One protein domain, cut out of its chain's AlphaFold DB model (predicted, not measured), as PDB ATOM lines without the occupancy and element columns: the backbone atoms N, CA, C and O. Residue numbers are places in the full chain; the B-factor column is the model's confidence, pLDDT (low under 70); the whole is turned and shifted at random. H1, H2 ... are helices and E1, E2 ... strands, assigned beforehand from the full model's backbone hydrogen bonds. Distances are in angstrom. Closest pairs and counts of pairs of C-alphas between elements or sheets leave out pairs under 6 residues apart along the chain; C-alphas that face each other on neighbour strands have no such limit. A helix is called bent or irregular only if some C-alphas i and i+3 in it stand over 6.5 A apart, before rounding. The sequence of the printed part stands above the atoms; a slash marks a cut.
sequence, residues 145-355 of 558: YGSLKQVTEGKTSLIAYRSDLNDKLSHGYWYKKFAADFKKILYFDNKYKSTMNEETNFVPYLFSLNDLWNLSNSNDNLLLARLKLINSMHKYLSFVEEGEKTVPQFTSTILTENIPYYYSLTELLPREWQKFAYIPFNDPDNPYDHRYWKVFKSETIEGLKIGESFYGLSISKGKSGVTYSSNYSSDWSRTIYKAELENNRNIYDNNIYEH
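AT A GLANCE: This is residues 145 to 355 of the 558 residues of an uncharacterized protein of Mycoplasma caviae (UniProt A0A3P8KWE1). This is an elongated domain with a body of crossed helices; the hairpin of E1 and E2 lies at one end, with H1 beyond it, and a twisted sheet of four strands, E5 to E8, lies at the other. In the body H4, H5 and H6 pack crosswise on one another, and H7, crossed by H8, runs from the first hairpin toward the four-stranded sheet. The printed part has 211 residues with eight named helices and eight named strands, in the order H1 E1 E2 H2 H3 H4 H5 E3 E4 H6 H7 E5 E6 E7 E8 H8. The large sheet, in the order E5 E6 E7 E8, is antiparallel, and the class is mixed, helices and strands. The whole is compact, with a radius of gyration of the C-alphas of 19.0 A, and spans 63 by 37 by 34 A.

IN THESE COORDINATES: H1 is residues 148 to 152, beginning at C-alpha 148 (196.183, 147.585, 158.579). E1, 156 to 161, is 15.3 A long and E2, 170 to 175, 16.8 A. H2 is 176 to 185, 14.2 A, H3 203 to 206, H4 209 to 217, 11.8 A, and H5 221 to 233, 18.8 A. E3, 236 to 238, and E4, 253 to 255, are short. H6 is 256 to 262, irregular, with C-alphas 257 and 260 7.2 A apart. H7, 265 to 277, is 17.6 A long. E5 is 293 to 297, E6 304 to 309, E7 312 to 317, 17.2 A, and E8 320 to 325. H8, 327 to 332, ends at C-alpha 332 (179.975, 118.387, 168.238).

HOW THE PARTS SIT: In the hairpin E1 and E2, N 159 and O 172 are 2.9 A apart, within hydrogen-bond range. The closest C-alphas of H1 and E1, Gln 150 and Thr 156, are 5.6 A apart; those of E1 and H2, Thr 156 and Lys 176, 4.6 A; those of H3 and E3, Val 203 and Ser 238, 5.9 A. H4 touches H6, about perpendicular at 82 degrees, closest at C-alphas 216 and 260, 4.3 A. H5 touches H4 with residues 223 to 224 alone, closest at C-alphas 223 and 215, 5.7 A. In the hairpin E3 and E4, N 237 and O 254 are 2.9 A apart. H7, with residues 271 to 275 alone, touches H8 at 84 degrees, about perpendicular, closest at C-alphas 271 and 331, 6.5 A. E5 to E8 form a meander, each strand the antiparallel neighbour of the one before, with N 296 and O 306 at 2.7 A, N 307 and O 314 at 2.8 A, and N 315 and O 322 at 2.8 A. H8 only grazes this sheet, with residues 327 to 330. Every O i to N i+4 pair is within hydrogen-bond range in H1, H2, H4, H5 and H8; H7 has 8 of 9, H6 1 of 3 beside 3 of 4 O i to N i+3 pairs, and H3 is too short for such a pair.

THE WHOLE: The C-alphas farthest apart, Glu 153 and Glu 302, are 64.5 A apart. The printed part has no cut. The links H2 to H3, E3 to E4 and H7 to E5 are long. Mean pLDDT of the printed part is 87.6; residues 147 to 148, 196 to 199 and 242 to 251 are under 70.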
ATOM      1  N   TYR A 145     195.595 136.415 156.892       77.56
ATOM      2  CA  TYR A 145     196.689 137.220 156.383       77.56
ATOM      3  C   TYR A 145     196.226 138.673 156.303       77.56
ATOM      4  O   TYR A 145     195.033 138.957 156.160       77.56
ATOM      5  N   GLY A 146     197.173 139.601 156.349       74.31
ATOM      6  CA  GLY A 146     196.909 140.978 155.974       74.31
ATOM      7  C   GLY A 146     197.724 142.007 156.736       74.31
ATOM      8  O   GLY A 146     198.670 141.683 157.450       74.31
ATOM      9  N   SER A 147     197.325 143.262 156.569       69.56
ATOM     10  CA  SER A 147     197.895 144.434 157.228       69.56
ATOM     11  C   SER A 147     196.805 145.471 157.497       69.56
ATOM     12  O   SER A 147     195.711 145.408 156.928       69.56
ATOM     13  N   LEU A 148     197.111 146.483 158.314       69.50
ATOM     14  CA  LEU A 148     196.183 147.585 158.579       69.50
ATOM     15  C   LEU A 148     195.768 148.328 157.294       69.50
ATOM     16  O   LEU A 148     194.598 148.665 157.143       69.50
ATOM     17  N   LYS A 149     196.686 148.507 156.333       72.19
ATOM     18  CA  LYS A 149     196.390 149.115 155.024       72.19
ATOM     19  C   LYS A 149     195.274 148.363 154.294       72.19
ATOM     20  O   LYS A 149     194.324 148.967 153.809       72.19
ATOM     21  N   GLN A 150     195.346 147.035 154.276       72.69
ATOM     22  CA  GLN A 150     194.346 146.193 153.613       72.69
ATOM     23  C   GLN A 150     192.997 146.181 154.345       72.69
ATOM     24  O   GLN A 150     191.961 145.957 153.712       72.69
ATOM     25  N   VAL A 151     192.989 146.466 155.653       74.38
ATOM     26  CA  VAL A 151     191.751 146.737 156.397       74.38
ATOM     27  C   VAL A 151     191.121 148.040 155.911       74.38
ATOM     28  O   VAL A 151     189.934 148.054 155.593       74.38
ATOM     29  N   THR A 152     191.906 149.112 155.769       72.06
ATOM     30  CA  THR A 152     191.429 150.405 155.242       72.06
ATOM     31  C   THR A 152     190.900 150.292 153.810       72.06
ATOM     32  O   THR A 152     189.902 150.918 153.469       72.06
ATOM     33  N   GLU A 153     191.511 149.443 152.986       79.56
ATOM     34  CA  GLU A 153     191.063 149.152 151.617       79.56
ATOM     35  C   GLU A 153     189.855 148.194 151.556       79.56
ATOM     36  O   GLU A 153     189.394 147.843 150.470       79.56
ATOM     37  N   GLY A 154     189.343 147.738 152.705       80.88
ATOM     38  CA  GLY A 154     188.158 146.888 152.799       80.88
ATOM     39  C   GLY A 154     188.362 145.443 152.338       80.88
ATOM     40  O   GLY A 154     187.371 144.752 152.093       80.88
ATOM     41  N   LYS A 155     189.610 144.975 152.224       79.25
ATOM     42  CA  LYS A 155     189.978 143.633 151.731       79.25
ATOM     43  C   LYS A 155     190.111 142.613 152.857       79.25
ATOM     44  O   LYS A 155     189.777 141.438 152.688       79.25
ATOM     45  N   THR A 156     190.596 143.069 154.006       84.12
ATOM     46  CA  THR A 156     190.739 142.259 155.215       84.12
ATOM     47  C   THR A 156     189.902 142.836 156.346       84.12
ATOM     48  O   THR A 156     189.671 144.041 156.407       84.12
ATOM     49  N   SER A 157     189.469 141.980 157.259       87.38
ATOM     50  CA  SER A 157     188.841 142.367 158.516       87.38
ATOM     51  C   SER A 157     189.852 142.232 159.644       87.38
ATOM     52  O   SER A 157     190.608 141.260 159.688       87.38
ATOM     53  N   LEU A 158     189.844 143.195 160.563       87.00
ATOM     54  CA  LEU A 158     190.518 143.053 161.844       87.00
ATOM     55  C   LEU A 158     189.570 142.308 162.789       87.00
ATOM     56  O   LEU A 158     188.508 142.829 163.122       87.00
ATOM     57  N   ILE A 159     189.934 141.092 163.178       87.69
ATOM     58  CA  ILE A 159     189.147 140.263 164.092       87.69
ATOM     59  C   ILE A 159     189.840 140.262 165.446       87.69
ATOM     60  O   ILE A 159     191.031 139.967 165.545       87.69
ATOM     61  N   ALA A 160     189.090 140.640 166.476       86.25
ATOM     62  CA  ALA A 160     189.551 140.604 167.854       86.25
ATOM     63  C   ALA A 160     189.596 139.148 168.342       86.25
ATOM     64  O   ALA A 160     188.775 138.343 167.926       86.25
ATOM     65  N   TYR A 161     190.547 138.803 169.204       84.06
ATOM     66  CA  TYR A 161     190.685 137.461 169.766       84.06
ATOM     67  C   TYR A 161     191.225 137.513 171.196       84.06
ATOM     68  O   TYR A 161     192.088 138.336 171.514       84.06
ATOM     69  N   ARG A 162     190.735 136.611 172.052       83.06
ATOM     70  CA  ARG A 162     191.249 136.377 173.405       83.06
ATOM     71  C   ARG A 162     191.410 134.878 173.639       83.06
ATOM     72  O   ARG A 162     190.477 134.121 173.374       83.06
ATOM     73  N   SER A 163     192.567 134.471 174.150       77.44
ATOM     74  CA  SER A 163     192.834 133.089 174.565       77.44
ATOM     75  C   SER A 163     192.157 132.722 175.889       77.44
ATOM     76  O   SER A 163     191.839 131.556 176.089       77.44
ATOM     77  N   ASP A 164     191.853 133.703 176.740       80.38
ATOM     78  CA  ASP A 164     190.963 133.560 177.892       80.38
ATOM     79  C   ASP A 164     190.307 134.909 178.276       80.38
ATOM     80  O   ASP A 164     190.553 135.956 177.667       80.38
ATOM     81  N   LEU A 165     189.427 134.902 179.281       79.56
ATOM     82  CA  LEU A 165     188.700 136.086 179.765       79.56
ATOM     83  C   LEU A 165     189.596 137.206 180.327       79.56
ATOM     84  O   LEU A 165     189.192 138.378 180.330       79.56
ATOM     85  N   ASN A 166     190.770 136.850 180.839       78.50
ATOM     86  CA  ASN A 166     191.723 137.741 181.499       78.50
ATOM     87  C   ASN A 166     192.845 138.200 180.557       78.50
ATOM     88  O   ASN A 166     193.518 139.197 180.837       78.50
ATOM     89  N   ASP A 167     193.017 137.520 179.430       76.50
ATOM     90  CA  ASP A 167     194.063 137.772 178.465       76.50
ATOM     91  C   ASP A 167     193.872 139.091 177.721       76.50
ATOM     92  O   ASP A 167     192.765 139.619 177.507       76.50
ATOM     93  N   LYS A 168     195.010 139.640 177.291       79.06
ATOM     94  CA  LYS A 168     195.032 140.845 176.466       79.06
ATOM     95  C   LYS A 168     194.357 140.562 175.129       79.06
ATOM     96  O   LYS A 168     194.590 139.536 174.495       79.06
ATOM     97  N   LEU A 169     193.552 141.528 174.693       81.25
ATOM     98  CA  LEU A 169     192.930 141.488 173.379       81.25
ATOM     99  C   LEU A 169     194.022 141.473 172.311       81.25
ATOM    100  O   LEU A 169     194.789 142.429 172.183       81.25
ATOM    101  N   SER A 170     194.066 140.391 171.551       82.44
ATOM    102  CA  SER A 170     194.891 140.261 170.359       82.44
ATOM    103  C   SER A 170     194.040 140.537 169.125       82.44
ATOM    104  O   SER A 170     192.811 140.485 169.180       82.44
ATOM    105  N   HIS A 171     194.684 140.848 168.004       83.12
ATOM    106  CA  HIS A 171     193.987 141.046 166.739       83.12
ATOM    107  C   HIS A 171     194.627 140.200 165.644       83.12
ATOM    108  O   HIS A 171     195.851 140.153 165.525       83.12
ATOM    109  N   GLY A 172     193.788 139.561 164.834       83.81
ATOM    110  CA  GLY A 172     194.184 138.870 163.614       83.81
ATOM    111  C   GLY A 172     193.636 139.580 162.381       83.81
ATOM    112  O   GLY A 172     192.542 140.148 162.409       83.81
ATOM    113  N   TYR A 173     194.381 139.520 161.281       87.00
ATOM    114  CA  TYR A 173     193.903 139.951 159.970       87.00
ATOM    115  C   TYR A 173     193.303 138.756 159.240       87.00
ATOM    116  O   TYR A 173     193.926 137.696 159.165       87.00
ATOM    117  N   TRP A 174     192.096 138.928 158.712       91.00
ATOM    118  CA  TRP A 174     191.362 137.875 158.018       91.00
ATOM    119  C   TRP A 174     190.872 138.349 156.663       91.00
ATOM    120  O   TRP A 174     190.421 139.484 156.529       91.00
ATOM    121  N   TYR A 175     190.886 137.474 155.662       91.31
ATOM    122  CA  TYR A 175     190.218 137.726 154.393       91.31
ATOM    123  C   TYR A 175     188.734 138.014 154.645       91.31
ATOM    124  O   TYR A 175     188.001 137.172 155.168       91.31
ATOM    125  N   LYS A 176     188.290 139.226 154.288       93.31
ATOM    126  CA  LYS A 176     186.975 139.743 154.685       93.31
ATOM    127  C   LYS A 176     185.825 138.868 154.193       93.31
ATOM    128  O   LYS A 176     184.917 138.591 154.972       93.31
ATOM    129  N   LYS A 177     185.879 138.425 152.928       95.31
ATOM    130  CA  LYS A 177     184.860 137.535 152.352       95.31
ATOM    131  C   LYS A 177     184.810 136.214 153.113       95.31
ATOM    132  O   LYS A 177     183.729 135.810 153.506       95.31
ATOM    133  N   PHE A 178     185.965 135.603 153.402       96.94
ATOM    134  CA  PHE A 178     186.002 134.367 154.186       96.94
ATOM    135  C   PHE A 178     185.342 134.536 155.552       96.94
ATOM    136  O   PHE A 178     184.443 133.776 155.877       96.94
ATOM    137  N   ALA A 179     185.729 135.552 156.325       96.62
ATOM    138  CA  ALA A 179     185.163 135.766 157.657       96.62
ATOM    139  C   ALA A 179     183.641 136.018 157.621       96.62
ATOM    140  O   ALA A 179     182.917 135.502 158.469       96.62
ATOM    141  N   ALA A 180     183.158 136.794 156.643       97.19
ATOM    142  CA  ALA A 180     181.736 137.100 156.490       97.19
ATOM    143  C   ALA A 180     180.919 135.878 156.043       97.19
ATOM    144  O   ALA A 180     179.910 135.556 156.669       97.19
ATOM    145  N   ASP A 181     181.373 135.175 155.004       98.12
ATOM    146  CA  ASP A 181     180.686 133.998 154.473       98.12
ATOM    147  C   ASP A 181     180.727 132.846 155.485       98.12
ATOM    148  O   ASP A 181     179.709 132.203 155.710       98.12
ATOM    149  N   PHE A 182     181.856 132.636 156.177       98.44
ATOM    150  CA  PHE A 182     181.982 131.632 157.239       98.44
ATOM    151  C   PHE A 182     180.964 131.878 158.354       98.44
ATOM    152  O   PHE A 182     180.235 130.965 158.741       98.44
ATOM    153  N   LYS A 183     180.862 133.127 158.833       97.94
ATOM    154  CA  LYS A 183     179.881 133.526 159.849       97.94
ATOM    155  C   LYS A 183     178.448 133.239 159.392       97.94
ATOM    156  O   LYS A 183     177.659 132.691 160.161       97.94
ATOM    157  N   LYS A 184     178.130 133.600 158.148       98.12
ATOM    158  CA  LYS A 184     176.791 133.470 157.566       98.12
ATOM    159  C   LYS A 184     176.391 132.009 157.347       98.12
ATOM    160  O   LYS A 184     175.317 131.616 157.787       98.12
ATOM    161  N   ILE A 185     177.243 131.215 156.695       98.25
ATOM    162  CA  ILE A 185     176.987 129.803 156.346       98.25
ATOM    163  C   ILE A 185     176.748 128.953 157.602       98.25
ATOM    164  O   ILE A 185     175.935 128.031 157.581       98.25
ATOM    165  N   LEU A 186     177.440 129.289 158.696       97.94
ATOM    166  CA  LEU A 186     177.331 128.631 160.001       97.94
ATOM    167  C   LEU A 186     176.323 129.304 160.947       97.94
ATOM    168  O   LEU A 186     176.296 128.984 162.132       97.94
ATOM    169  N   TYR A 187     175.517 130.250 160.459       97.50
ATOM    170  CA  TYR A 187     174.468 130.923 161.232       97.50
ATOM    171  C   TYR A 187     174.944 131.610 162.526       97.50
ATOM    172  O   TYR A 187     174.160 131.832 163.449       97.50
ATOM    173  N   PHE A 188     176.199 132.070 162.588       97.38
ATOM    174  CA  PHE A 188     176.705 132.886 163.707       97.38
ATOM    175  C   PHE A 188     176.092 134.301 163.763       97.38
ATOM    176  O   PHE A 188     176.403 135.104 164.644       97.38
ATOM    177  N   ASP A 189     175.199 134.634 162.833       96.12
ATOM    178  CA  ASP A 189     174.327 135.808 162.911       96.12
ATOM    179  C   ASP A 189     173.011 135.541 163.666       96.12
ATOM    180  O   ASP A 189     172.286 136.493 163.969       96.12
ATOM    181  N   ASN A 190     172.707 134.285 164.020       96.56
ATOM    182  CA  ASN A 190     171.478 133.941 164.725       96.56
ATOM    183  C   ASN A 190     171.495 134.449 166.179       96.56
ATOM    184  O   ASN A 190     172.391 134.143 166.969       96.56
ATOM    185  N   LYS A 191     170.462 135.221 166.525       96.38
ATOM    186  CA  LYS A 191     170.243 135.829 167.844       96.38
ATOM    187  C   LYS A 191     169.340 134.997 168.757       96.38
ATOM    188  O   LYS A 191     169.080 135.414 169.885       96.38
ATOM    189  N   TYR A 192     168.847 133.857 168.279       93.50
ATOM    190  CA  TYR A 192     168.044 132.933 169.066       93.50
ATOM    191  C   TYR A 192     168.826 132.427 170.282       93.50
ATOM    192  O   TYR A 192     170.010 132.098 170.190       93.50
ATOM    193  N   LYS A 193     168.132 132.372 171.417       90.44
ATOM    194  CA  LYS A 193     168.576 131.725 172.652       90.44
ATOM    195  C   LYS A 193     167.572 130.647 172.990       90.44
ATOM    196  O   LYS A 193     166.372 130.856 172.797       90.44
ATOM    197  N   SER A 194     168.061 129.538 173.528       84.38
ATOM    198  CA  SER A 194     167.188 128.511 174.074       84.38
ATOM    199  C   SER A 194     166.299 129.127 175.148       84.38
ATOM    200  O   SER A 194     166.784 129.786 176.066       84.38
ATOM    201  N   THR A 195     164.995 128.897 175.038       80.62
ATOM    202  CA  THR A 195     164.044 129.144 176.130       80.62
ATOM    203  C   THR A 195     163.863 127.905 177.001       80.62
ATOM    204  O   THR A 195     163.163 127.965 178.008       80.62
ATOM    205  N   MET A 196     164.445 126.770 176.599       67.75
ATOM    206  CA  MET A 196     164.500 125.579 177.434       67.75
ATOM    207  C   MET A 196     165.492 125.837 178.561       67.75
ATOM    208  O   MET A 196     166.649 126.171 178.293       67.75
ATOM    209  N   ASN A 197     164.996 125.637 179.782       63.59
ATOM    210  CA  ASN A 197     165.715 125.702 181.044       63.59
ATOM    211  C   ASN A 197     166.174 127.105 181.476       63.59
ATOM    212  O   ASN A 197     167.125 127.649 180.924       63.59
ATOM    213  N   GLU A 198     165.561 127.663 182.530       64.56
ATOM    214  CA  GLU A 198     166.024 128.892 183.214       64.56
ATOM    215  C   GLU A 198     167.276 128.638 184.080       64.56
ATOM    216  O   GLU A 198     167.462 129.206 185.158       64.56
ATOM    217  N   GLU A 199     168.143 127.741 183.621       67.00
ATOM    218  CA  GLU A 199     169.358 127.367 184.320       67.00
ATOM    219  C   GLU A 199     170.431 128.432 184.152       67.00
ATOM    220  O   GLU A 199     170.697 128.961 183.070       67.00
ATOM    221  N   THR A 200     171.114 128.715 185.252       74.62
ATOM    222  CA  THR A 200     172.063 129.827 185.330       74.62
ATOM    223  C   THR A 200     173.423 129.521 184.689       74.62
ATOM    224  O   THR A 200     174.189 130.452 184.440       74.62
ATOM    225  N   ASN A 201     173.718 128.256 184.349       88.88
ATOM    226  CA  ASN A 201     174.982 127.829 183.729       88.88
ATOM    227  C   ASN A 201     174.838 127.139 182.352       88.88
ATOM    228  O   ASN A 201     175.852 126.699 181.797       88.88
ATOM    229  N   PHE A 202     173.629 127.049 181.783       91.31
ATOM    230  CA  PHE A 202     173.394 126.441 180.467       91.31
ATOM    231  C   PHE A 202     173.698 127.437 179.335       91.31
ATOM    232  O   PHE A 202     173.048 128.477 179.198       91.31
ATOM    233  N   VAL A 203     174.704 127.142 178.502       93.44
ATOM    234  CA  VAL A 203     175.228 128.094 177.499       93.44
ATOM    235  C   VAL A 203     174.152 128.573 176.511       93.44
ATOM    236  O   VAL A 203     174.046 129.790 176.345       93.44
ATOM    237  N   PRO A 204     173.316 127.701 175.907       92.50
ATOM    238  CA  PRO A 204     172.274 128.126 174.965       92.50
ATOM    239  C   PRO A 204     171.190 129.032 175.559       92.50
ATOM    240  O   PRO A 204     170.587 129.805 174.814       92.50
ATOM    241  N   TYR A 205     170.949 128.979 176.873       91.88
ATOM    242  CA  TYR A 205     170.058 129.923 177.561       91.88
ATOM    243  C   TYR A 205     170.736 131.285 177.764       91.88
ATOM    244  O   TYR A 205     170.156 132.352 177.542       91.88
ATOM    245  N   LEU A 206     172.019 131.271 178.134       93.94
ATOM    246  CA  LEU A 206     172.780 132.488 178.402       93.94
ATOM    247  C   LEU A 206     173.115 133.260 177.115       93.94
ATOM    248  O   LEU A 206     173.002 134.496 177.081       93.94
ATOM    249  N   PHE A 207     173.510 132.563 176.054       95.38
ATOM    250  CA  PHE A 207     174.094 133.156 174.856       95.38
ATOM    251  C   PHE A 207     173.481 132.597 173.574       95.38
ATOM    252  O   PHE A 207     173.306 131.390 173.413       95.38
ATOM    253  N   SER A 208     173.212 133.496 172.630       96.69
ATOM    254  CA  SER A 208     172.954 133.111 171.240       96.69
ATOM    255  C   SER A 208     174.271 132.810 170.519       96.69
ATOM    256  O   SER A 208     175.338 133.218 170.989       96.69
ATOM    257  N   LEU A 209     174.222 132.173 169.343       96.56
ATOM    258  CA  LEU A 209     175.413 132.060 168.488       96.56
ATOM    259  C   LEU A 209     176.004 133.437 168.156       96.56
ATOM    260  O   LEU A 209     177.225 133.597 168.143       96.56
ATOM    261  N   ASN A 210     175.154 134.443 167.932       97.62
ATOM    262  CA  ASN A 210     175.607 135.805 167.678       97.62
ATOM    263  C   ASN A 210     176.321 136.427 168.878       97.62
ATOM    264  O   ASN A 210     177.349 137.077 168.694       97.62
ATOM    265  N   ASP A 211     175.829 136.190 170.097       97.31
ATOM    266  CA  ASP A 211     176.513 136.640 171.310       97.31
ATOM    267  C   ASP A 211     177.890 135.977 171.427       97.31
ATOM    268  O   ASP A 211     178.880 136.666 171.656       97.31
ATOM    269  N   LEU A 212     177.970 134.655 171.228       96.56
ATOM    270  CA  LEU A 212     179.224 133.898 171.307       96.56
ATOM    271  C   LEU A 212     180.238 134.369 170.260       96.56
ATOM    272  O   LEU A 212     181.416 134.557 170.577       96.56
ATOM    273  N   TRP A 213     179.778 134.631 169.034       96.19
ATOM    274  CA  TRP A 213     180.611 135.214 167.990       96.19
ATOM    275  C   TRP A 213     181.111 136.603 168.387       96.19
ATOM    276  O   TRP A 213     182.317 136.844 168.351       96.19
ATOM    277  N   ASN A 214     180.217 137.523 168.759       95.31
ATOM    278  CA  ASN A 214     180.582 138.912 169.046       95.31
ATOM    279  C   ASN A 214     181.500 139.007 170.271       95.31
ATOM    280  O   ASN A 214     182.482 139.745 170.237       95.31
ATOM    281  N   LEU A 215     181.249 138.206 171.305       93.75
ATOM    282  CA  LEU A 215     182.101 138.099 172.488       93.75
ATOM    283  C   LEU A 215     183.545 137.692 172.145       93.75
ATOM    284  O   LEU A 215     184.484 138.146 172.797       93.75
ATOM    285  N   SER A 216     183.713 136.852 171.123       93.62
ATOM    286  CA  SER A 216     184.993 136.208 170.800       93.62
ATOM    287  C   SER A 216     185.742 136.849 169.635       93.62
ATOM    288  O   SER A 216     186.947 136.652 169.514       93.62
ATOM    289  N   ASN A 217     185.035 137.593 168.776       94.00
ATOM    290  CA  ASN A 217     185.541 138.121 167.501       94.00
ATOM    291  C   ASN A 217     185.460 139.648 167.383       94.00
ATOM    292  O   ASN A 217     185.849 140.218 166.359       94.00
ATOM    293  N   SER A 218     184.931 140.328 168.403       90.56
ATOM    294  CA  SER A 218     184.768 141.783 168.432       90.56
ATOM    295  C   SER A 218     185.200 142.373 169.779       90.56
ATOM    296  O   SER A 218     185.521 141.646 170.717       90.56
ATOM    297  N   ASN A 219     185.224 143.703 169.885       86.62
ATOM    298  CA  ASN A 219     185.522 144.406 171.136       86.62
ATOM    299  C   ASN A 219     184.232 144.790 171.891       86.62
ATOM    300  O   ASN A 219     184.046 145.946 172.274       86.62
ATOM    301  N   ASP A 220     183.308 143.838 172.049       87.50
ATOM    302  CA  ASP A 220     182.043 144.055 172.757       87.50
ATOM    303  C   ASP A 220     182.252 144.026 174.282       87.50
ATOM    304  O   ASP A 220     182.250 142.978 174.936       87.50
ATOM    305  N   ASN A 221     182.435 145.213 174.861       88.12
ATOM    306  CA  ASN A 221     182.640 145.377 176.299       88.12
ATOM    307  C   ASN A 221     181.418 144.972 177.143       88.12
ATOM    308  O   ASN A 221     181.594 144.602 178.305       88.12
ATOM    309  N   LEU A 222     180.199 145.030 176.592       93.12
ATOM    310  CA  LEU A 222     178.976 144.686 177.323       93.12
ATOM    311  C   LEU A 222     178.849 143.171 177.477       93.12
ATOM    312  O   LEU A 222     178.644 142.681 178.591       93.12
ATOM    313  N   LEU A 223     179.035 142.419 176.388       93.12
ATOM    314  CA  LEU A 223     179.061 140.955 176.441       93.12
ATOM    315  C   LEU A 223     180.210 140.450 177.318       93.12
ATOM    316  O   LEU A 223     180.021 139.513 178.096       93.12
ATOM    317  N   LEU A 224     181.372 141.106 177.265       91.81
ATOM    318  CA  LEU A 224     182.507 140.769 178.120       91.81
ATOM    319  C   LEU A 224     182.201 140.996 179.607       91.81
ATOM    320  O   LEU A 224     182.503 140.138 180.438       91.81
ATOM    321  N   ALA A 225     181.587 142.130 179.960       93.81
ATOM    322  CA  ALA A 225     181.170 142.410 181.334       93.81
ATOM    323  C   ALA A 225     180.139 141.383 181.829       93.81
ATOM    324  O   ALA A 225     180.247 140.888 182.953       93.81
ATOM    325  N   ARG A 226     179.192 140.995 180.965       95.06
ATOM    326  CA  ARG A 226     178.219 139.936 181.253       95.06
ATOM    327  C   ARG A 226     178.895 138.586 181.495       95.06
ATOM    328  O   ARG A 226     178.562 137.922 182.473       95.06
ATOM    329  N   LEU A 227     179.867 138.195 180.664       94.19
ATOM    330  CA  LEU A 227     180.621 136.952 180.863       94.19
ATOM    331  C   LEU A 227     181.404 136.973 182.186       94.19
ATOM    332  O   LEU A 227     181.421 135.966 182.887       94.19
ATOM    333  N   LYS A 228     182.002 138.110 182.573       94.38
ATOM    334  CA  LYS A 228     182.696 138.253 183.870       94.38
ATOM    335  C   LYS A 228     181.762 138.050 185.061       94.38
ATOM    336  O   LYS A 228     182.137 137.357 186.005       94.38
ATOM    337  N   LEU A 229     180.549 138.602 185.001       94.50
ATOM    338  CA  LEU A 229     179.529 138.382 186.028       94.50
ATOM    339  C   LEU A 229     179.123 136.903 186.097       94.50
ATOM    340  O   LEU A 229     179.088 136.326 187.181       94.50
ATOM    341  N   ILE A 230     178.900 136.263 184.946       94.19
ATOM    342  CA  ILE A 230     178.595 134.827 184.886       94.19
ATOM    343  C   ILE A 230     179.753 134.010 185.468       94.19
ATOM    344  O   ILE A 230     179.504 133.136 186.287       94.19
ATOM    345  N   ASN A 231     181.007 134.335 185.144       93.94
ATOM    346  CA  ASN A 231     182.187 133.643 185.673       93.94
ATOM    347  C   ASN A 231     182.292 133.733 187.206       93.94
ATOM    348  O   ASN A 231     182.742 132.785 187.842       93.94
ATOM    349  N   SER A 232     181.846 134.841 187.814       93.88
ATOM    350  CA  SER A 232     181.803 134.954 189.282       93.88
ATOM    351  C   SER A 232     180.732 134.082 189.943       93.88
ATOM    352  O   SER A 232     180.863 133.763 191.121       93.88
ATOM    353  N   MET A 233     179.697 133.683 189.198       93.56
ATOM    354  CA  MET A 233     178.614 132.821 189.688       93.56
ATOM    355  C   MET A 233     178.853 131.347 189.331       93.56
ATOM    356  O   MET A 233     178.581 130.453 190.129       93.56
ATOM    357  N   HIS A 234     179.414 131.092 188.149       92.50
ATOM    358  CA  HIS A 234     179.632 129.768 187.588       92.50
ATOM    359  C   HIS A 234     181.026 129.696 186.980       92.50
ATOM    360  O   HIS A 234     181.292 130.270 185.926       92.50
ATOM    361  N   LYS A 235     181.916 128.929 187.617       92.69
ATOM    362  CA  LYS A 235     183.244 128.630 187.060       92.69
ATOM    363  C   LYS A 235     183.162 127.771 185.790       92.69
ATOM    364  O   LYS A 235     184.037 127.858 184.932       92.69
ATOM    365  N   TYR A 236     182.123 126.943 185.687       92.12
ATOM    366  CA  TYR A 236     181.885 126.049 184.560       92.12
ATOM    367  C   TYR A 236     180.501 126.296 183.963       92.12
ATOM    368  O   TYR A 236     179.528 126.413 184.709       92.12
ATOM    369  N   LEU A 237     180.422 126.306 182.634       92.00
ATOM    370  CA  LEU A 237     179.171 126.320 181.876       92.00
ATOM    371  C   LEU A 237     178.954 124.982 181.183       92.00
ATOM    372  O   LEU A 237     179.927 124.313 180.835       92.00
ATOM    373  N   SER A 238     177.693 124.616 180.965       90.69
ATOM    374  CA  SER A 238     177.285 123.346 180.362       90.69
ATOM    375  C   SER A 238     176.569 123.549 179.025       90.69
ATOM    376  O   SER A 238     175.793 124.487 178.857       90.69
ATOM    377  N   PHE A 239     176.789 122.621 178.094       89.31
ATOM    378  CA  PHE A 239     175.984 122.440 176.874       89.31
ATOM    379  C   PHE A 239     174.918 121.336 177.015       89.31
ATOM    380  O   PHE A 239     174.315 120.915 176.032       89.31
ATOM    381  N   VAL A 240     174.691 120.855 178.239       84.88
ATOM    382  CA  VAL A 240     173.639 119.894 178.602       84.88
ATOM    383  C   VAL A 240     172.823 120.444 179.769       84.88
ATOM    384  O   VAL A 240     173.392 121.088 180.651       84.88
ATOM    385  N   GLU A 241     171.521 120.175 179.741       78.44
ATOM    386  CA  GLU A 241     170.517 120.556 180.746       78.44
ATOM    387  C   GLU A 241     170.776 119.850 182.106       78.44
ATOM    388  O   GLU A 241     171.237 118.702 182.135       78.44
ATOM    389  N   GLU A 242     170.534 120.523 183.240       67.56
ATOM    390  CA  GLU A 242     170.744 119.986 184.597       67.56
ATOM    391  C   GLU A 242     169.857 118.761 184.881       67.56
ATOM    392  O   GLU A 242     168.780 118.562 184.323       67.56
ATOM    393  N   GLY A 243     170.332 117.887 185.773       62.03
ATOM    394  CA  GLY A 243     169.621 116.671 186.180       62.03
ATOM    395  C   GLY A 243     169.821 115.473 185.247       62.03
ATOM    396  O   GLY A 243     169.590 114.329 185.656       62.03
ATOM    397  N   GLU A 244     170.339 115.681 184.038       64.25
ATOM    398  CA  GLU A 244     170.708 114.572 183.171       64.25
ATOM    399  C   GLU A 244     172.040 113.939 183.587       64.25
ATOM    400  O   GLU A 244     173.086 114.585 183.682       64.25
ATOM    401  N   LYS A 245     172.023 112.617 183.807       58.75
ATOM    402  CA  LYS A 245     173.253 111.852 184.027       58.75
ATOM    403  C   LYS A 245     174.084 111.894 182.749       58.75
ATOM    404  O   LYS A 245     173.731 111.266 181.749       58.75
ATOM    405  N   THR A 246     175.196 112.618 182.789       60.22
ATOM    406  CA  THR A 246     176.183 112.581 181.718       60.22
ATOM    407  C   THR A 246     176.844 111.208 181.684       60.22
ATOM    408  O   THR A 246     177.103 110.568 182.708       60.22
ATOM    409  N   VAL A 247     177.108 110.731 180.472       60.19
ATOM    410  CA  VAL A 247     177.999 109.592 180.262       60.19
ATOM    411  C   VAL A 247     179.369 110.007 180.835       60.19
ATOM    412  O   VAL A 247     179.838 111.085 180.479       60.19
ATOM    413  N   PRO A 248     180.024 109.228 181.722       55.53
ATOM    414  CA  PRO A 248     181.255 109.645 182.422       55.53
ATOM    415  C   PRO A 248     182.416 110.101 181.521       55.53
ATOM    416  O   PRO A 248     183.402 110.665 181.993       55.53
ATOM    417  N   GLN A 249     182.335 109.793 180.229       59.53
ATOM    418  CA  GLN A 249     183.330 110.097 179.211       59.53
ATOM    419  C   GLN A 249     183.042 111.373 178.418       59.53
ATOM    420  O   GLN A 249     183.884 111.818 177.646       59.53
ATOM    421  N   PHE A 250     181.862 111.952 178.598       67.19
ATOM    422  CA  PHE A 250     181.383 113.100 177.854       67.19
ATOM    423  C   PHE A 250     181.636 114.392 178.638       67.19
ATOM    424  O   PHE A 250     181.218 114.530 179.788       67.19
ATOM    425  N   THR A 251     182.318 115.356 178.016       67.50
ATOM    426  CA  THR A 251     182.573 116.675 178.615       67.50
ATOM    427  C   THR A 251     181.779 117.744 177.874       67.50
ATOM    428  O   THR A 251     182.280 118.337 176.924       67.50
ATOM    429  N   SER A 252     180.547 118.001 178.322       77.56
ATOM    430  CA  SER A 252     179.760 119.183 177.924       77.56
ATOM    431  C   SER A 252     180.105 120.434 178.716       77.56
ATOM    432  O   SER A 252     179.530 121.487 178.464       77.56
ATOM    433  N   THR A 253     180.981 120.331 179.712       86.75
ATOM    434  CA  THR A 253     181.303 121.451 180.588       86.75
ATOM    435  C   THR A 253     182.604 122.112 180.178       86.75
ATOM    436  O   THR A 253     183.617 121.435 180.010       86.75
ATOM    437  N   ILE A 254     182.607 123.435 180.092       90.31
ATOM    438  CA  ILE A 254     183.807 124.231 179.830       90.31
ATOM    439  C   ILE A 254     183.993 125.273 180.922       90.31
ATOM    440  O   ILE A 254     183.025 125.705 181.543       90.31
ATOM    441  N   LEU A 255     185.238 125.684 181.157       92.44
ATOM    442  CA  LEU A 255     185.503 126.850 181.992       92.44
ATOM    443  C   LEU A 255     184.874 128.082 181.340       92.44
ATOM    444  O   LEU A 255     185.056 128.310 180.142       92.44
ATOM    445  N   THR A 256     184.161 128.880 182.128       94.31
ATOM    446  CA  THR A 256     183.492 130.095 181.644       94.31
ATOM    447  C   THR A 256     184.484 131.060 180.997       94.31
ATOM    448  O   THR A 256     184.180 131.684 179.981       94.31
ATOM    449  N   GLU A 257     185.705 131.133 181.532       93.12
ATOM    450  CA  GLU A 257     186.771 131.981 180.997       93.12
ATOM    451  C   GLU A 257     187.273 131.569 179.602       93.12
ATOM    452  O   GLU A 257     187.839 132.406 178.903       93.12
ATOM    453  N   ASN A 258     187.001 130.333 179.165       92.75
ATOM    454  CA  ASN A 258     187.429 129.803 177.866       92.75
ATOM    455  C   ASN A 258     186.381 129.994 176.755       92.75
ATOM    456  O   ASN A 258     186.632 129.611 175.613       92.75
ATOM    457  N   ILE A 259     185.208 130.572 177.044       94.25
ATOM    458  CA  ILE A 259     184.200 130.870 176.009       94.25
ATOM    459  C   ILE A 259     184.800 131.698 174.851       94.25
ATOM    460  O   ILE A 259     184.617 131.286 173.704       94.25
ATOM    461  N   PRO A 260     185.561 132.794 175.098       93.75
ATOM    462  CA  PRO A 260     186.162 133.583 174.020       93.75
ATOM    463  C   PRO A 260     187.122 132.781 173.135       93.75
ATOM    464  O   PRO A 260     187.169 132.983 171.924       93.75
ATOM    465  N   TYR A 261     187.858 131.840 173.731       93.00
ATOM    466  CA  TYR A 261     188.767 130.962 173.004       93.00
ATOM    467  C   TYR A 261     188.000 130.090 172.007       93.00
ATOM    468  O   TYR A 261     188.240 130.172 170.801       93.00
ATOM    469  N   TYR A 262     187.022 129.318 172.492       93.81
ATOM    470  CA  TYR A 262     186.316 128.316 171.688       93.81
ATOM    471  C   TYR A 262     185.508 128.889 170.521       93.81
ATOM    472  O   TYR A 262     185.316 128.187 169.531       93.81
ATOM    473  N   TYR A 263     185.043 130.135 170.632       95.75
ATOM    474  CA  TYR A 263     184.209 130.791 169.619       95.75
ATOM    475  C   TYR A 263     184.943 131.869 168.818       95.75
ATOM    476  O   TYR A 263     184.331 132.597 168.032       95.75
ATOM    477  N   SER A 264     186.259 131.979 168.975       95.12
ATOM    478  CA  SER A 264     187.070 132.811 168.091       95.12
ATOM    479  C   SER A 264     187.139 132.227 166.685       95.12
ATOM    480  O   SER A 264     187.184 131.015 166.524       95.12
ATOM    481  N   LEU A 265     187.213 133.056 165.647       96.12
ATOM    482  CA  LEU A 265     187.317 132.604 164.257       96.12
ATOM    483  C   LEU A 265     188.575 131.754 164.033       96.12
ATOM    484  O   LEU A 265     188.534 130.777 163.286       96.12
ATOM    485  N   THR A 266     189.666 132.093 164.726       93.56
ATOM    486  CA  THR A 266     190.907 131.313 164.735       93.56
ATOM    487  C   THR A 266     190.659 129.870 165.159       93.56
ATOM    488  O   THR A 266     191.181 128.970 164.510       93.56
ATOM    489  N   GLU A 267     189.846 129.650 166.193       95.19
ATOM    490  CA  GLU A 267     189.519 128.325 166.730       95.19
ATOM    491  C   GLU A 267     188.301 127.682 166.063       95.19
ATOM    492  O   GLU A 267     188.248 126.467 165.931       95.19
ATOM    493  N   LEU A 268     187.326 128.458 165.597       97.44
ATOM    494  CA  LEU A 268     186.151 127.934 164.907       97.44
ATOM    495  C   LEU A 268     186.527 127.336 163.554       97.44
ATOM    496  O   LEU A 268     185.999 126.288 163.202       97.44
ATOM    497  N   LEU A 269     187.454 127.946 162.807       97.75
ATOM    498  CA  LEU A 269     187.896 127.417 161.514       97.75
ATOM    499  C   LEU A 269     188.314 125.936 161.590       97.75
ATOM    500  O   LEU A 269     187.729 125.131 160.858       97.75
ATOM    501  N   PRO A 270     189.291 125.534 162.429       97.81
ATOM    502  CA  PRO A 270     189.690 124.136 162.518       97.81
ATOM    503  C   PRO A 270     188.578 123.242 163.072       97.81
ATOM    504  O   PRO A 270     188.414 122.135 162.566       97.81
ATOM    505  N   ARG A 271     187.777 123.711 164.039       97.31
ATOM    506  CA  ARG A 271     186.694 122.926 164.665       97.31
ATOM    507  C   ARG A 271     185.572 122.604 163.688       97.31
ATOM    508  O   ARG A 271     185.166 121.451 163.553       97.31
ATOM    509  N   GLU A 272     185.094 123.614 162.972       98.12
ATOM    510  CA  GLU A 272     184.009 123.479 162.001       98.12
ATOM    511  C   GLU A 272     184.466 122.665 160.785       98.12
ATOM    512  O   GLU A 272     183.745 121.776 160.328       98.12
ATOM    513  N   TRP A 273     185.712 122.853 160.329       98.00
ATOM    514  CA  TRP A 273     186.282 121.975 159.307       98.00
ATOM    515  C   TRP A 273     186.462 120.538 159.807       98.00
ATOM    516  O   TRP A 273     186.234 119.599 159.050       98.00
ATOM    517  N   GLN A 274     186.837 120.326 161.072       96.12
ATOM    518  CA  GLN A 274     186.956 118.985 161.637       96.12
ATOM    519  C   GLN A 274     185.597 118.283 161.689       96.12
ATOM    520  O   GLN A 274     185.500 117.151 161.221       96.12
ATOM    521  N   LYS A 275     184.536 118.950 162.159       95.81
ATOM    522  CA  LYS A 275     183.158 118.423 162.104       95.81
ATOM    523  C   LYS A 275     182.756 118.023 160.676       95.81
ATOM    524  O   LYS A 275     182.208 116.936 160.465       95.81
ATOM    525  N   PHE A 276     183.090 118.868 159.702       96.69
ATOM    526  CA  PHE A 276     182.752 118.687 158.292       96.69
ATOM    527  C   PHE A 276     183.567 117.601 157.566       96.69
ATOM    528  O   PHE A 276     183.014 116.796 156.828       96.69
ATOM    529  N   ALA A 277     184.887 117.555 157.731       95.19
ATOM    530  CA  ALA A 277     185.757 116.746 156.876       95.19
ATOM    531  C   ALA A 277     186.369 115.533 157.589       95.19
ATOM    532  O   ALA A 277     186.764 114.574 156.926       95.19
ATOM    533  N   TYR A 278     186.461 115.532 158.921       93.69
ATOM    534  CA  TYR A 278     187.107 114.436 159.637       93.69
ATOM    535  C   TYR A 278     186.237 113.171 159.657       93.69
ATOM    536  O   TYR A 278     185.031 113.217 159.913       93.69
ATOM    537  N   ILE A 279     186.886 112.028 159.430       90.56
ATOM    538  CA  ILE A 279     186.298 110.689 159.546       90.56
ATOM    539  C   ILE A 279     186.926 110.027 160.787       90.56
ATOM    540  O   ILE A 279     188.132 109.746 160.754       90.56
ATOM    541  N   PRO A 280     186.167 109.775 161.873       87.69
ATOM    542  CA  PRO A 280     186.693 109.193 163.115       87.69
ATOM    543  C   PRO A 280     187.234 107.754 162.997       87.69
ATOM    544  O   PRO A 280     187.037 107.067 161.993       87.69
ATOM    545  N   PHE A 281     187.947 107.295 164.036       82.62
ATOM    546  CA  PHE A 281     188.589 105.966 164.113       82.62
ATOM    547  C   PHE A 281     187.874 104.956 165.023       82.62
ATOM    548  O   PHE A 281     188.382 103.847 165.183       82.62
ATOM    549  N   ASN A 282     186.758 105.348 165.640       73.75
ATOM    550  CA  ASN A 282     186.205 104.665 166.811       73.75
ATOM    551  C   ASN A 282     185.785 103.223 166.492       73.75
ATOM    552  O   ASN A 282     186.462 102.273 166.884       73.75
ATOM    553  N   ASP A 283     184.705 103.072 165.729       74.38
ATOM    554  CA  ASP A 283     184.168 101.785 165.302       74.38
ATOM    555  C   ASP A 283     184.507 101.544 163.814       74.38
ATOM    556  O   ASP A 283     184.275 102.434 162.987       74.38
ATOM    557  N   PRO A 284     185.078 100.378 163.454       70.81
ATOM    558  CA  PRO A 284     185.249  99.968 162.061       70.81
ATOM    559  C   PRO A 284     183.950  99.923 161.246       70.81
ATOM    560  O   PRO A 284     184.007 100.189 160.045       70.81
ATOM    561  N   ASP A 285     182.819  99.598 161.880       77.50
ATOM    562  CA  ASP A 285     181.530  99.396 161.213       77.50
ATOM    563  C   ASP A 285     180.715 100.698 161.146       77.50
ATOM    564  O   ASP A 285     180.113 101.003 160.115       77.50
ATOM    565  N   ASN A 286     180.740 101.511 162.211       83.06
ATOM    566  CA  ASN A 286     180.120 102.840 162.243       83.06
ATOM    567  C   ASN A 286     180.954 103.851 163.058       83.06
ATOM    568  O   ASN A 286     180.713 104.023 164.256       83.06
ATOM    569  N   PRO A 287     181.892 104.598 162.445       83.19
ATOM    570  CA  PRO A 287     182.806 105.483 163.178       83.19
ATOM    571  C   PRO A 287     182.113 106.609 163.973       83.19
ATOM    572  O   PRO A 287     182.769 107.273 164.785       83.19
ATOM    573  N   TYR A 288     180.812 106.810 163.760       84.81
ATOM    574  CA  TYR A 288     179.972 107.811 164.408       84.81
ATOM    575  C   TYR A 288     179.081 107.249 165.528       84.81
ATOM    576  O   TYR A 288     178.397 108.038 166.178       84.81
ATOM    577  N   ASP A 289     179.092 105.933 165.792       84.69
ATOM    578  CA  ASP A 289     178.290 105.359 166.879       84.69
ATOM    579  C   ASP A 289     178.818 105.835 168.241       84.69
ATOM    580  O   ASP A 289     179.854 105.389 168.746       84.69
ATOM    581  N   HIS A 290     178.077 106.751 168.858       82.44
ATOM    582  CA  HIS A 290     178.391 107.315 170.166       82.44
ATOM    583  C   HIS A 290     178.305 106.282 171.306       82.44
ATOM    584  O   HIS A 290     178.876 106.494 172.379       82.44
ATOM    585  N   ARG A 291     177.626 105.149 171.082       82.75
ATOM    586  CA  ARG A 291     177.488 104.039 172.040       82.75
ATOM    587  C   ARG A 291     178.660 103.068 171.965       82.75
ATOM    588  O   ARG A 291     178.797 102.224 172.852       82.75
ATOM    589  N   TYR A 292     179.505 103.176 170.936       85.00
ATOM    590  CA  TYR A 292     180.691 102.345 170.811       85.00
ATOM    591  C   TYR A 292     181.594 102.512 172.037       85.00
ATOM    592  O   TYR A 292     182.052 103.612 172.361       85.00
ATOM    593  N   TRP A 293     181.878 101.396 172.705       86.75
ATOM    594  CA  TRP A 293     182.744 101.349 173.873       86.75
ATOM    595  C   TRP A 293     183.593 100.086 173.846       86.75
ATOM    596  O   TRP A 293     183.078  98.967 173.916       86.75
ATOM    597  N   LYS A 294     184.914 100.257 173.805       89.81
ATOM    598  CA  LYS A 294     185.854  99.139 173.812       89.81
ATOM    599  C   LYS A 294     186.833  99.255 174.961       89.81
ATOM    600  O   LYS A 294     187.533 100.250 175.093       89.81
ATOM    601  N   VAL A 295     186.914  98.206 175.779       90.81
ATOM    602  CA  VAL A 295     187.851  98.138 176.906       90.81
ATOM    603  C   VAL A 295     189.008  97.209 176.580       90.81
ATOM    604  O   VAL A 295     188.824  96.048 176.221       90.81
ATOM    605  N   PHE A 296     190.212  97.712 176.793       91.12
ATOM    606  CA  PHE A 296     191.471  96.999 176.694       91.12
ATOM    607  C   PHE A 296     192.121  96.909 178.074       91.12
ATOM    608  O   PHE A 296     191.928  97.771 178.934       91.12
ATOM    609  N   LYS A 297     192.927  95.870 178.288       92.44
ATOM    610  CA  LYS A 297     193.864  95.825 179.415       92.44
ATOM    611  C   LYS A 297     195.159  96.524 179.002       92.44
ATOM    612  O   LYS A 297     195.573  96.392 177.852       92.44
ATOM    613  N   SER A 298     195.772  97.255 179.928       91.94
ATOM    614  CA  SER A 298     197.125  97.786 179.743       91.94
ATOM    615  C   SER A 298     198.124  96.653 179.509       91.94
ATOM    616  O   SER A 298     198.029  95.605 180.146       91.94
ATOM    617  N   GLU A 299     199.083  96.869 178.610       88.38
ATOM    618  CA  GLU A 299     200.136  95.888 178.305       88.38
ATOM    619  C   GLU A 299     201.214  95.810 179.393       88.38
ATOM    620  O   GLU A 299     201.951  94.832 179.456       88.38
ATOM    621  N   THR A 300     201.311  96.832 180.249       89.44
ATOM    622  CA  THR A 300     202.418  96.976 181.206       89.44
ATOM    623  C   THR A 300     201.973  97.175 182.650       89.44
ATOM    624  O   THR A 300     202.787  97.012 183.554       89.44
ATOM    625  N   ILE A 301     200.704  97.524 182.902       90.94
ATOM    626  CA  ILE A 301     200.202  97.806 184.254       90.94
ATOM    627  C   ILE A 301     199.029  96.883 184.583       90.94
ATOM    628  O   ILE A 301     197.926  97.030 184.055       90.94
ATOM    629  N   GLU A 302     199.246  95.967 185.526       92.94
ATOM    630  CA  GLU A 302     198.205  95.055 185.989       92.94
ATOM    631  C   GLU A 302     196.994  95.810 186.574       92.94
ATOM    632  O   GLU A 302     197.117  96.779 187.335       92.94
ATOM    633  N   GLY A 303     195.796  95.367 186.184       90.69
ATOM    634  CA  GLY A 303     194.522  95.930 186.635       90.69
ATOM    635  C   GLY A 303     194.141  97.277 186.008       90.69
ATOM    636  O   GLY A 303     193.034  97.753 186.264       90.69
ATOM    637  N   LEU A 304     195.005  97.881 185.182       93.88
ATOM    638  CA  LEU A 304     194.693  99.110 184.454       93.88
ATOM    639  C   LEU A 304     193.851  98.789 183.209       93.88
ATOM    640  O   LEU A 304     194.251  98.006 182.343       93.88
ATOM    641  N   LYS A 305     192.675  99.409 183.127       93.81
ATOM    642  CA  LYS A 305     191.738  99.328 182.006       93.81
ATOM    643  C   LYS A 305     191.818 100.605 181.181       93.81
ATOM    644  O   LYS A 305     191.868 101.705 181.727       93.81
ATOM    645  N   ILE A 306     191.803 100.442 179.868       93.06
ATOM    646  CA  ILE A 306     191.811 101.524 178.888       93.06
ATOM    647  C   ILE A 306     190.524 101.392 178.080       93.06
ATOM    648  O   ILE A 306     190.332 100.384 177.414       93.06
ATOM    649  N   GLY A 307     189.627 102.361 178.180       90.69
ATOM    650  CA  GLY A 307     188.392 102.429 177.411       90.69
ATOM    651  C   GLY A 307     188.520 103.408 176.251       90.69
ATOM    652  O   GLY A 307     188.958 104.532 176.467       90.69
ATOM    653  N   GLU A 308     188.151 102.996 175.047       89.38
ATOM    654  CA  GLU A 308     188.063 103.831 173.844       89.38
ATOM    655  C   GLU A 308     186.594 103.975 173.437       89.38
ATOM    656  O   GLU A 308     185.851 102.987 173.424       89.38
ATOM    657  N   SER A 309     186.188 105.195 173.092       88.19
ATOM    658  CA  SER A 309     184.865 105.504 172.550       88.19
ATOM    659  C   SER A 309     184.887 106.709 171.625       88.19
ATOM    660  O   SER A 309     185.903 107.390 171.492       88.19
ATOM    661  N   PHE A 310     183.723 107.016 171.046       86.88
ATOM    662  CA  PHE A 310     183.490 108.264 170.323       86.88
ATOM    663  C   PHE A 310     183.884 109.512 171.118       86.88
ATOM    664  O   PHE A 310     184.440 110.459 170.560       86.88
ATOM    665  N   TYR A 311     183.643 109.478 172.429       87.62
ATOM    666  CA  TYR A 311     183.903 110.588 173.335       87.62
ATOM    667  C   TYR A 311     185.369 110.726 173.743       87.62
ATOM    668  O   TYR A 311     185.745 111.771 174.267       87.62
ATOM    669  N   GLY A 312     186.211 109.722 173.487       89.00
ATOM    670  CA  GLY A 312     187.647 109.779 173.750       89.00
ATOM    671  C   GLY A 312     188.185 108.540 174.459       89.00
ATOM    672  O   GLY A 312     187.807 107.407 174.159       89.00
ATOM    673  N   LEU A 313     189.115 108.763 175.385       90.12
ATOM    674  CA  LEU A 313     189.885 107.718 176.053       90.12
ATOM    675  C   LEU A 313     189.705 107.789 177.572       90.12
ATOM    676  O   LEU A 313     190.113 108.764 178.197       90.12
ATOM    677  N   SER A 314     189.204 106.727 178.199       90.88
ATOM    678  CA  SER A 314     189.216 106.593 179.659       90.88
ATOM    679  C   SER A 314     190.292 105.635 180.127       90.88
ATOM    680  O   SER A 314     190.538 104.593 179.527       90.88
ATOM    681  N   ILE A 315     190.906 105.952 181.255       91.94
ATOM    682  CA  ILE A 315     191.931 105.132 181.884       91.94
ATOM    683  C   ILE A 315     191.530 104.940 183.336       91.94
ATOM    684  O   ILE A 315     191.370 105.921 184.060       91.94
ATOM    685  N   SER A 316     191.356 103.694 183.769       92.31
ATOM    686  CA  SER A 316     190.877 103.387 185.116       92.31
ATOM    687  C   SER A 316     191.600 102.212 185.760       92.31
ATOM    688  O   SER A 316     191.960 101.234 185.106       92.31
ATOM    689  N   LYS A 317     191.811 102.303 187.075       91.81
ATOM    690  CA  LYS A 317     192.342 101.232 187.924       91.81
ATOM    691  C   LYS A 317     191.445 101.120 189.156       91.81
ATOM    692  O   LYS A 317     191.394 102.025 189.985       91.81
ATOM    693  N   GLY A 318     190.704 100.019 189.265       88.19
ATOM    694  CA  GLY A 318     189.682  99.868 190.306       88.19
ATOM    695  C   GLY A 318     188.545 100.887 190.147       88.19
ATOM    696  O   GLY A 318     187.948 100.972 189.076       88.19
ATOM    697  N   LYS A 319     188.241 101.644 191.212       83.88
ATOM    698  CA  LYS A 319     187.199 102.692 191.221       83.88
ATOM    699  C   LYS A 319     187.696 104.066 190.751       83.88
ATOM    700  O   LYS A 319     186.886 104.964 190.558       83.88
ATOM    701  N   SER A 320     189.004 104.239 190.578       85.12
ATOM    702  CA  SER A 320     189.601 105.499 190.132       85.12
ATOM    703  C   SER A 320     189.762 105.491 188.617       85.12
ATOM    704  O   SER A 320     190.260 104.515 188.050       85.12
ATOM    705  N   GLY A 321     189.379 106.580 187.955       84.62
ATOM    706  CA  GLY A 321     189.566 106.735 186.520       84.62
ATOM    707  C   GLY A 321     189.624 108.191 186.087       84.62
ATOM    708  O   GLY A 321     189.168 109.078 186.801       84.62
ATOM    709  N   VAL A 322     190.215 108.412 184.918       88.19
ATOM    710  CA  VAL A 322     190.298 109.711 184.242       88.19
ATOM    711  C   VAL A 322     189.863 109.510 182.799       88.19
ATOM    712  O   VAL A 322     190.265 108.524 182.180       88.19
ATOM    713  N   THR A 323     189.077 110.439 182.262       87.06
ATOM    714  CA  THR A 323     188.726 110.470 180.839       87.06
ATOM    715  C   THR A 323     189.382 111.666 180.164       87.06
ATOM    716  O   THR A 323     189.402 112.764 180.714       87.06
ATOM    717  N   TYR A 324     189.927 111.425 178.978       88.00
ATOM    718  CA  TYR A 324     190.472 112.415 178.065       88.00
ATOM    719  C   TYR A 324     189.552 112.499 176.859       88.00
ATOM    720  O   TYR A 324     189.389 111.520 176.129       88.00
ATOM    721  N   SER A 325     188.936 113.658 176.683       86.56
ATOM    722  CA  SER A 325     187.874 113.840 175.702       86.56
ATOM    723  C   SER A 325     188.434 114.043 174.301       86.56
ATOM    724  O   SER A 325     189.464 114.687 174.104       86.56
ATOM    725  N   SER A 326     187.740 113.489 173.315       88.25
ATOM    726  CA  SER A 326     188.010 113.721 171.903       88.25
ATOM    727  C   SER A 326     187.528 115.117 171.527       88.25
ATOM    728  O   SER A 326     186.327 115.386 171.614       88.25
ATOM    729  N   ASN A 327     188.440 115.975 171.050       88.69
ATOM    730  CA  ASN A 327     188.100 117.326 170.581       88.69
ATOM    731  C   ASN A 327     186.952 117.303 169.563       88.69
ATOM    732  O   ASN A 327     186.046 118.118 169.662       88.69
ATOM    733  N   TYR A 328     186.916 116.301 168.677       91.62
ATOM    734  CA  TYR A 328     185.834 116.125 167.706       91.62
ATOM    735  C   TYR A 328     184.460 115.981 168.378       91.62
ATOM    736  O   TYR A 328     183.514 116.683 168.030       91.62
ATOM    737  N   SER A 329     184.348 115.085 169.363       90.56
ATOM    738  CA  SER A 329     183.095 114.878 170.100       90.56
ATOM    739  C   SER A 329     182.738 116.084 170.970       90.56
ATOM    740  O   SER A 329     181.571 116.462 171.058       90.56
ATOM    741  N   SER A 330     183.742 116.725 171.572       90.56
ATOM    742  CA  SER A 330     183.560 117.930 172.371       90.56
ATOM    743  C   SER A 330     183.062 119.094 171.521       90.56
ATOM    744  O   SER A 330     182.177 119.815 171.965       90.56
ATOM    745  N   ASP A 331     183.551 119.268 170.296       92.94
ATOM    746  CA  ASP A 331     183.077 120.329 169.406       92.94
ATOM    747  C   ASP A 331     181.668 120.042 168.877       92.94
ATOM    748  O   ASP A 331     180.830 120.942 168.861       92.94
ATOM    749  N   TRP A 332     181.351 118.784 168.548       93.38
ATOM    750  CA  TRP A 332     179.975 118.387 168.238       93.38
ATOM    751  C   TRP A 332     179.019 118.608 169.406       93.38
ATOM    752  O   TRP A 332     177.889 119.024 169.177       93.38
ATOM    753  N   SER A 333     179.469 118.420 170.648       91.25
ATOM    754  CA  SER A 333     178.639 118.630 171.842       91.25
ATOM    755  C   SER A 333     178.175 120.073 172.036       91.25
ATOM    756  O   SER A 333     177.231 120.320 172.778       91.25
ATOM    757  N   ARG A 334     178.835 121.022 171.359       91.88
ATOM    758  CA  ARG A 334     178.475 122.443 171.353       91.88
ATOM    759  C   ARG A 334     177.512 122.811 170.231       91.88
ATOM    760  O   ARG A 334     177.134 123.968 170.142       91.88
ATOM    761  N   THR A 335     177.129 121.860 169.385       92.81
ATOM    762  CA  THR A 335     176.206 122.063 168.258       92.81
ATOM    763  C   THR A 335     175.018 121.107 168.332       92.81
ATOM    764  O   THR A 335     173.880 121.528 168.149       92.81
ATOM    765  N   ILE A 336     175.266 119.836 168.657       90.94
ATOM    766  CA  ILE A 336     174.270 118.773 168.798       90.94
ATOM    767  C   ILE A 336     174.268 118.280 170.240       90.94
ATOM    768  O   ILE A 336     175.321 118.078 170.855       90.94
ATOM    769  N   TYR A 337     173.071 118.039 170.762       86.88
ATOM    770  CA  TYR A 337     172.861 117.509 172.097       86.88
ATOM    771  C   TYR A 337     173.697 116.250 172.354       86.88
ATOM    772  O   TYR A 337     173.617 115.276 171.607       86.88
ATOM    773  N   LYS A 338     174.539 116.278 173.395       85.88
ATOM    774  CA  LYS A 338     175.448 115.175 173.774       85.88
ATOM    775  C   LYS A 338     176.369 114.653 172.662       85.88
ATOM    776  O   LYS A 338     176.956 113.579 172.806       85.88
ATOM    777  N   ALA A 339     176.520 115.404 171.569       87.44
ATOM    778  CA  ALA A 339     177.129 114.929 170.329       87.44
ATOM    779  C   ALA A 339     176.509 113.617 169.793       87.44
ATOM    780  O   ALA A 339     177.184 112.853 169.102       87.44
ATOM    781  N   GLU A 340     175.240 113.340 170.108       87.69
ATOM    782  CA  GLU A 340     174.481 112.217 169.556       87.69
ATOM    783  C   GLU A 340     174.107 112.547 168.108       87.69
ATOM    784  O   GLU A 340     173.021 113.036 167.835       87.69
ATOM    785  N   LEU A 341     175.028 112.323 167.172       84.62
ATOM    786  CA  LEU A 341     174.893 112.787 165.782       84.62
ATOM    787  C   LEU A 341     173.643 112.260 165.057       84.62
ATOM    788  O   LEU A 341     173.171 112.894 164.124       84.62
ATOM    789  N   GLU A 342     173.127 111.101 165.472       82.56
ATOM    790  CA  GLU A 342     171.901 110.480 164.940       82.56
ATOM    791  C   GLU A 342     170.616 111.127 165.490       82.56
ATOM    792  O   GLU A 342     169.525 110.896 164.974       82.56
ATOM    793  N   ASN A 343     170.738 111.917 166.556       76.94
ATOM    794  CA  ASN A 343     169.649 112.619 167.207       76.94
ATOM    795  C   ASN A 343     169.604 114.054 166.658       76.94
ATOM    796  O   ASN A 343     170.506 114.849 166.918       76.94
ATOM    797  N   ASN A 344     168.546 114.423 165.930       74.31
ATOM    798  CA  ASN A 344     168.386 115.762 165.330       74.31
ATOM    799  C   ASN A 344     168.108 116.880 166.365       74.31
ATOM    800  O   ASN A 344     167.494 117.903 166.058       74.31
ATOM    801  N   ARG A 345     168.558 116.718 167.613       88.06
ATOM    802  CA  ARG A 345     168.452 117.722 168.675       88.06
ATOM    803  C   ARG A 345     169.644 118.681 168.600       88.06
ATOM    804  O   ARG A 345     170.585 118.598 169.390       88.06
ATOM    805  N   ASN A 346     169.607 119.591 167.631       89.12
ATOM    806  CA  ASN A 346     170.564 120.693 167.539       89.12
ATOM    807  C   ASN A 346     170.326 121.688 168.690       89.12
ATOM    808  O   ASN A 346     169.196 122.108 168.925       89.12
ATOM    809  N   ILE A 347     171.387 122.059 169.409       90.06
ATOM    810  CA  ILE A 347     171.346 123.142 170.409       90.06
ATOM    811  C   ILE A 347     171.641 124.509 169.781       90.06
ATOM    812  O   ILE A 347     171.261 125.538 170.334       90.06
ATOM    813  N   TYR A 348     172.294 124.509 168.618       93.19
ATOM    814  CA  TYR A 348     172.576 125.684 167.806       93.19
ATOM    815  C   TYR A 348     172.520 125.336 166.313       93.19
ATOM    816  O   TYR A 348     172.822 124.213 165.917       93.19
ATOM    817  N   ASP A 349     172.224 126.337 165.482       93.38
ATOM    818  CA  ASP A 349     172.039 126.189 164.028       93.38
ATOM    819  C   ASP A 349     173.354 126.075 163.233       93.38
ATOM    820  O   ASP A 349     173.353 126.009 162.006       93.38
ATOM    821  N   ASN A 350     174.516 126.021 163.894       95.12
ATOM    822  CA  ASN A 350     175.808 125.879 163.210       95.12
ATOM    823  C   ASN A 350     176.093 124.438 162.731       95.12
ATOM    824  O   ASN A 350     177.246 124.073 162.496       95.12
ATOM    825  N   ASN A 351     175.061 123.604 162.584       95.25
ATOM    826  CA  ASN A 351     175.144 122.297 161.939       95.25
ATOM    827  C   ASN A 351     174.872 122.430 160.433       95.25
ATOM    828  O   ASN A 351     173.727 122.410 159.985       95.25
ATOM    829  N   ILE A 352     175.935 122.513 159.631       95.31
ATOM    830  CA  ILE A 352     175.819 122.680 158.171       95.31
ATOM    831  C   ILE A 352     175.054 121.550 157.470       95.31
ATOM    832  O   ILE A 352     174.508 121.787 156.396       95.31
ATOM    833  N   TYR A 353     175.007 120.344 158.047       94.38
ATOM    834  CA  TYR A 353     174.319 119.206 157.432       94.38
ATOM    835  C   TYR A 353     172.801 119.281 157.599       94.38
ATOM    836  O   TYR A 353     172.086 118.885 156.686       94.38
ATOM    837  N   GLU A 354     172.307 119.837 158.710       93.25
ATOM    838  CA  GLU A 354     170.864 120.027 158.930       93.25
ATOM    839  C   GLU A 354     170.275 121.029 157.926       93.25
ATOM    840  O   GLU A 354     169.147 120.886 157.458       93.25
ATOM    841  N   HIS A 355     171.069 122.033 157.546       92.31
ATOM    842  CA  HIS A 355     170.650 123.105 156.643       92.31
ATOM    843  C   HIS A 355     171.040 122.880 155.176       92.31
ATOM    844  O   HIS A 355     170.758 123.736 154.342       92.31
TER     845      HIS A 355